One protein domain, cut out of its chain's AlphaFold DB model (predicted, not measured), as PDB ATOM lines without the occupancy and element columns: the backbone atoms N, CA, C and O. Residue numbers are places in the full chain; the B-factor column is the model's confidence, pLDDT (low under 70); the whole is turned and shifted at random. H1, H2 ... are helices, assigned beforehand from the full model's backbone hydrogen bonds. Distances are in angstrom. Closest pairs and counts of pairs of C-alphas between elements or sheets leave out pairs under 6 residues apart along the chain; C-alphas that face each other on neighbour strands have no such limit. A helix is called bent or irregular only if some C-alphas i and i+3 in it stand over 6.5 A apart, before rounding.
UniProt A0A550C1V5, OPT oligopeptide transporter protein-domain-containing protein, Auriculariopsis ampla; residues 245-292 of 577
ATOM      1  N   ALA A 245      56.942  44.888  42.872       77.31
ATOM      2  CA  ALA A 245      56.960  43.623  43.592       77.31
ATOM      3  C   ALA A 245      55.616  43.418  44.319       77.31
ATOM      4  O   ALA A 245      55.092  44.345  44.932       77.31
ATOM      5  N   TRP A 246      55.045  42.210  44.247       79.38
ATOM      6  CA  TRP A 246      53.712  41.887  44.794       79.38
ATOM      7  C   TRP A 246      52.575  42.793  44.295       79.38
ATOM      8  O   TRP A 246      51.665  43.116  45.057       79.38
ATOM      9  N   ASP A 247      52.644  43.235  43.034       79.62
ATOM     10  CA  ASP A 247      51.650  44.130  42.424       79.62
ATOM     11  C   ASP A 247      51.396  45.405  43.244       79.62
ATOM     12  O   ASP A 247      50.313  45.993  43.237       79.62
ATOM     13  N   SER A 248      52.427  45.863  43.958       74.19
ATOM     14  CA  SER A 248      52.358  46.971  44.906       74.19
ATOM     15  C   SER A 248      51.826  48.273  44.306       74.19
ATOM     16  O   SER A 248      51.277  49.080  45.052       74.19
ATOM     17  N   LYS A 249      51.972  48.497  42.987       78.81
ATOM     18  CA  LYS A 249      51.488  49.713  42.304       78.81
ATOM     19  C   LYS A 249      49.964  49.783  42.203       78.81
ATOM     20  O   LYS A 249      49.429  50.884  42.097       78.81
ATOM     21  N   ASN A 250      49.272  48.647  42.284       76.19
ATOM     22  CA  ASN A 250      47.806  48.589  42.279       76.19
ATOM     23  C   ASN A 250      47.202  49.011  43.627       76.19
ATOM     24  O   ASN A 250      45.998  49.249  43.735       76.19
ATOM     25  N   TYR A 251      48.038  49.118  44.661       76.31
ATOM     26  CA  TYR A 251      47.636  49.435  46.022       76.31
ATOM     27  C   TYR A 251      48.292  50.728  46.497       76.31
ATOM     28  O   TYR A 251      49.286  51.215  45.953       76.31
ATOM     29  N   LYS A 252      47.740  51.306  47.566       63.88
ATOM     30  CA  LYS A 252      48.395  52.427  48.248       63.88
ATOM     31  C   LYS A 252      49.757  51.958  48.764       63.88
ATOM     32  O   LYS A 252      49.853  50.870  49.328       63.88
ATOM     33  N   MET A 253      50.783  52.799  48.624       58.84
ATOM     34  CA  MET A 253      52.157  52.485  49.051       58.84
ATOM     35  C   MET A 253      52.222  51.998  50.510       58.84
ATOM     36  O   MET A 253      52.978  51.081  50.837       58.84
ATOM     37  N   LEU A 254      51.377  52.566  51.378       56.53
ATOM     38  CA  LEU A 254      51.205  52.131  52.758       56.53
ATOM     39  C   LEU A 254      49.725  52.071  53.140       56.53
ATOM     40  O   LEU A 254      48.996  53.050  52.974       56.53
ATOM     41  N   SER A 255      49.275  50.937  53.674       55.41
ATOM     42  CA  SER A 255      47.947  50.795  54.274       55.41
ATOM     43  C   SER A 255      47.848  49.487  55.059       55.41
ATOM     44  O   SER A 255      48.392  48.468  54.632       55.41
ATOM     45  N   THR A 256      47.126  49.526  56.182       60.84
ATOM     46  CA  THR A 256      46.739  48.355  56.986       60.84
ATOM     47  C   THR A 256      45.460  47.684  56.478       60.84
ATOM     48  O   THR A 256      45.089  46.620  56.968       60.84
ATOM     49  N   SER A 257      44.768  48.296  55.514       63.16
ATOM     50  CA  SER A 257      43.568  47.725  54.907       63.16
ATOM     51  C   SER A 257      43.915  46.563  53.977       63.16
ATOM     52  O   SER A 257      44.997  46.503  53.391       63.16
ATOM     53  N   ILE A 258      42.959  45.650  53.834       74.94
ATOM     54  CA  ILE A 258      43.003  44.547  52.875       74.94
ATOM     55  C   ILE A 258      42.304  45.017  51.595       74.94
ATOM     56  O   ILE A 258      41.273  45.692  51.672       74.94
ATOM     57  N   PHE A 259      42.855  44.675  50.435       78.81
ATOM     58  CA  PHE A 259      42.387  45.119  49.126       78.81
ATOM     59  C   PHE A 259      41.948  43.944  48.249       78.81
ATOM     60  O   PHE A 259      42.413  42.821  48.402       78.81
ATOM     61  N   ASN A 260      41.049  44.219  47.315       81.38
ATOM     62  CA  ASN A 260      40.774  43.360  46.164       81.38
ATOM     63  C   ASN A 260      41.889  43.531  45.115       81.38
ATOM     64  O   ASN A 260      42.616  44.522  45.143       81.38
ATOM     65  N   SER A 261      41.983  42.634  44.131       79.62
ATOM     66  CA  SER A 261      42.956  42.724  43.020       79.62
ATOM     67  C   SER A 261      42.908  44.052  42.243       79.62
ATOM     68  O   SER A 261      43.919  44.500  41.714       79.62
ATOM     69  N   ASN A 262      41.751  44.713  42.235       74.50
ATOM     70  CA  ASN A 262      41.480  45.998  41.586       74.50
ATOM     71  C   ASN A 262      41.789  47.237  42.461       74.50
ATOM     72  O   ASN A 262      41.509  48.360  42.046       74.50
ATOM     73  N   GLY A 263      42.330  47.058  43.673       68.31
ATOM     74  CA  GLY A 263      42.730  48.151  44.566       68.31
ATOM     75  C   GLY A 263      41.607  48.750  45.426       68.31
ATOM     76  O   GLY A 263      41.866  49.662  46.216       68.31
ATOM     77  N   SER A 264      40.370  48.243  45.336       76.75
ATOM     78  CA  SER A 264      39.289  48.615  46.263       76.75
ATOM     79  C   SER A 264      39.440  47.906  47.612       76.75
ATOM     80  O   SER A 264      40.056  46.846  47.693       76.75
ATOM     81  N   VAL A 265      38.846  48.444  48.680       75.62
ATOM     82  CA  VAL A 265      38.850  47.785  50.001       75.62
ATOM     83  C   VAL A 265      38.089  46.453  49.930       75.62
ATOM     84  O   VAL A 265      36.992  46.397  49.376       75.62
ATOM     85  N   TYR A 266      38.676  45.392  50.487       81.06
ATOM     86  CA  TYR A 266      38.123  44.036  50.481       81.06
ATOM     87  C   TYR A 266      36.894  43.934  51.392       81.06
ATOM     88  O   TYR A 266      36.963  44.267  52.581       81.06
ATOM     89  N   ASN A 267      35.769  43.444  50.866       78.00
ATOM     90  CA  ASN A 267      34.539  43.288  51.641       78.00
ATOM     91  C   ASN A 267      34.528  41.951  52.398       78.00
ATOM     92  O   ASN A 267      34.004  40.943  51.929       78.00
ATOM     93  N   GLN A 268      35.101  41.957  53.600       76.88
ATOM     94  CA  GLN A 268      35.245  40.764  54.441       76.88
ATOM     95  C   GLN A 268      33.890  40.141  54.820       76.88
ATOM     96  O   GLN A 268      33.771  38.920  54.882       76.88
ATOM     97  N   SER A 269      32.856  40.965  55.015       75.56
ATOM     98  CA  SER A 269      31.515  40.524  55.424       75.56
ATOM     99  C   SER A 269      30.759  39.748  54.342       75.56
ATOM    100  O   SER A 269      29.786  39.068  54.652       75.56
ATOM    101  N   ALA A 270      31.162  39.872  53.074       76.12
ATOM    102  CA  ALA A 270      30.585  39.094  51.977       76.12
ATOM    103  C   ALA A 270      31.193  37.681  51.892       76.12
ATOM    104  O   ALA A 270      30.534  36.744  51.450       76.12
ATOM    105  N   VAL A 271      32.444  37.535  52.338       77.25
ATOM    106  CA  VAL A 271      33.246  36.307  52.219       77.25
ATOM    107  C   VAL A 271      33.119  35.422  53.459       77.25
ATOM    108  O   VAL A 271      33.095  34.196  53.354       77.25
ATOM    109  N   PHE A 272      32.982  36.030  54.636       75.75
ATOM    110  CA  PHE A 272      32.649  35.329  55.872       75.75
ATOM    111  C   PHE A 272      31.147  35.458  56.123       75.75
ATOM    112  O   PHE A 272      30.649  36.550  56.397       75.75
ATOM    113  N   GLY A 273      30.413  34.347  55.994       67.75
ATOM    114  CA  GLY A 273      28.971  34.321  56.241       67.75
ATOM    115  C   GLY A 273      28.625  34.673  57.694       67.75
ATOM    116  O   GLY A 273      29.499  34.744  58.560       67.75
ATOM    117  N   ARG A 274      27.330  34.842  58.001       66.69
ATOM    118  CA  ARG A 274      26.859  35.127  59.377       66.69
ATOM    119  C   ARG A 274      27.277  34.060  60.398       66.69
ATOM    120  O   ARG A 274      27.374  34.368  61.580       66.69
ATOM    121  N   ASP A 275      27.584  32.857  59.925       66.69
ATOM    122  CA  ASP A 275      27.969  31.704  60.739       66.69
ATOM    123  C   ASP A 275      29.481  31.666  61.053       66.69
ATOM    124  O   ASP A 275      29.963  30.738  61.698       66.69
ATOM    125  N   GLY A 276      30.258  32.663  60.597       67.38
ATOM    126  CA  GLY A 276      31.702  32.753  60.847       67.38
ATOM    127  C   GLY A 276      32.545  31.731  60.072       67.38
ATOM    128  O   GLY A 276      33.733  31.568  60.358       67.38
ATOM    129  N   THR A 277      31.945  31.050  59.096       74.50
ATOM    130  CA  THR A 277      32.597  30.125  58.164       74.50
ATOM    131  C   THR A 277      32.907  30.825  56.841       74.50
ATOM    132  O   THR A 277      32.224  31.768  56.426       74.50
ATOM    133  N   LEU A 278      33.981  30.387  56.184       78.25
ATOM    134  CA  LEU A 278      34.379  30.910  54.881       78.25
ATOM    135  C   LEU A 278      33.431  30.401  53.787       78.25
ATOM    136  O   LEU A 278      33.293  29.193  53.604       78.25
ATOM    137  N   ASN A 279      32.833  31.315  53.025       80.62
ATOM    138  CA  ASN A 279      32.081  30.975  51.823       80.62
ATOM    139  C   ASN A 279      33.040  30.895  50.625       80.62
ATOM    140  O   ASN A 279      33.504  31.917  50.119       80.62
ATOM    141  N   THR A 280      33.343  29.677  50.176       80.06
ATOM    142  CA  THR A 280      34.290  29.425  49.076       80.06
ATOM    143  C   THR A 280      33.819  30.004  47.744       80.06
ATOM    144  O   THR A 280      34.639  30.520  46.996       80.06
ATOM    145  N   THR A 281      32.512  30.007  47.474       81.19
ATOM    146  CA  THR A 281      31.946  30.546  46.228       81.19
ATOM    147  C   THR A 281      32.070  32.068  46.169       81.19
ATOM    148  O   THR A 281      32.459  32.625  45.147       81.19
ATOM    149  N   ALA A 282      31.806  32.751  47.289       75.75
ATOM    150  CA  ALA A 282      32.021  34.194  47.390       75.75
ATOM    151  C   ALA A 282      33.519  34.548  47.324       75.75
ATOM    152  O   ALA A 282      33.892  35.562  46.744       75.75
ATOM    153  N   LEU A 283      34.397  33.705  47.879       81.44
ATOM    154  CA  LEU A 283      35.845  33.896  47.771       81.44
ATOM    155  C   LEU A 283      36.346  33.767  46.322       81.44
ATOM    156  O   LEU A 283      37.229  34.521  45.924       81.44
ATOM    157  N   GLU A 284      35.795  32.841  45.535       81.56
ATOM    158  CA  GLU A 284      36.129  32.698  44.111       81.56
ATOM    159  C   GLU A 284      35.663  33.906  43.282       81.56
ATOM    160  O   GLU A 284      36.377  34.332  42.377       81.56
ATOM    161  N   GLU A 285      34.518  34.502  43.627       80.88
ATOM    162  CA  GLU A 285      33.981  35.696  42.958       80.88
ATOM    163  C   GLU A 285      34.771  36.973  43.293       80.88
ATOM    164  O   GLU A 285      35.121  37.748  42.401       80.88
ATOM    165  N   PHE A 286      35.084  37.200  44.575       77.06
ATOM    166  CA  PHE A 286      35.828  38.384  45.028       77.06
ATOM    167  C   PHE A 286      37.351  38.253  44.862       77.06
ATOM    168  O   PHE A 286      38.067  39.258  44.875       77.06
ATOM    169  N   GLY A 287      37.852  37.030  44.695       80.62
ATOM    170  CA  GLY A 287      39.273  36.721  44.653       80.62
ATOM    171  C   GLY A 287      39.943  36.742  46.030       80.62
ATOM    172  O   GLY A 287      39.344  37.063  47.064       80.62
ATOM    173  N   LEU A 288      41.228  36.381  46.048       83.19
ATOM    174  CA  LEU A 288      42.025  36.376  47.273       83.19
ATOM    175  C   LEU A 288      42.291  37.808  47.769       83.19
ATOM    176  O   LEU A 288      42.574  38.697  46.961       83.19
ATOM    177  N   PRO A 289      42.255  38.034  49.093       83.12
ATOM    178  CA  PRO A 289      42.600  39.322  49.672       83.12
ATOM    179  C   PRO A 289      44.071  39.667  49.415       83.12
ATOM    180  O   PRO A 289      44.974  38.923  49.797       83.12
ATOM    181  N   ALA A 290      44.308  40.829  48.818       78.56
ATOM    182  CA  ALA A 290      45.627  41.403  48.621       78.56
ATOM    183  C   ALA A 290      45.982  42.369  49.760       78.56
ATOM    184  O   ALA A 290      45.125  43.008  50.377       78.56
ATOM    185  N   MET A 291      47.274  42.497  50.036       78.69
ATOM    186  CA  MET A 291      47.812  43.454  50.998       78.69
ATOM    187  C   MET A 291      48.799  44.376  50.288       78.69
ATOM    188  O   MET A 291      49.342  44.035  49.241       78.69
ATOM    189  N   THR A 292      49.050  45.548  50.866       74.06
ATOM    190  CA  THR A 292      50.063  46.469  50.334       74.06
ATOM    191  C   THR A 292      51.452  45.824  50.355       74.06
ATOM    192  O   THR A 292      51.764  45.052  51.264       74.06
TER     193      THR A 292
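What this domain is: This is residues 245 to 292 of the 577 residues of the protein "OPT oligopeptide transporter protein-domain-containing protein" of Auriculariopsis ampla (UniProt A0A550C1V5). Little regular structure is here: an elongated run of loops has the short helix H1 at one end and H2 and H3 packed together toward the other, with the long looping link 251 to 267 between. After H3, residues 287 to 292 run back toward H1's end. The printed part has 48 residues, 17 of them in three named helices in the order H1, H2, H3, with no named strand; the class is all helix. It is only just loose, close to compact, with a radius of gyration of the C-alphas of 11.6 A and spans of 34 by 18 by 14 A.

Where its parts are: Find C-alpha 245 at (56.960, 43.623, 43.592); from there H1, residues 245 to 250, runs 10.5 A. It is irregular: C-alphas 246 and 249 are 8.5 A apart. Next come H2, residues 268 to 271, 5.4 A long, and H3, residues 280 to 286, 10.0 A long, ending at C-alpha 286 (35.828, 38.384, 45.028).

How they stand to each other: H2 and H3 touch, closest at the C-alphas of Val 271 and Ala 282, 5.4 A. H1 is apart from both. In H3 every O i to N i+4 pair is within hydrogen-bond range; in H1 0 of 2 are, but 2 of 3 O i to N i+3 pairs; H2 is too short for an i+4 pair.

The domain as a whole: The farthest C-alphas, of Ala 245 and Asp 275, are 35.7 A apart. The printed part has no cut; the link H1 to H2 is long. Look for pLDDT under 70 at residues 252 to 257, 263 and 273 to 276.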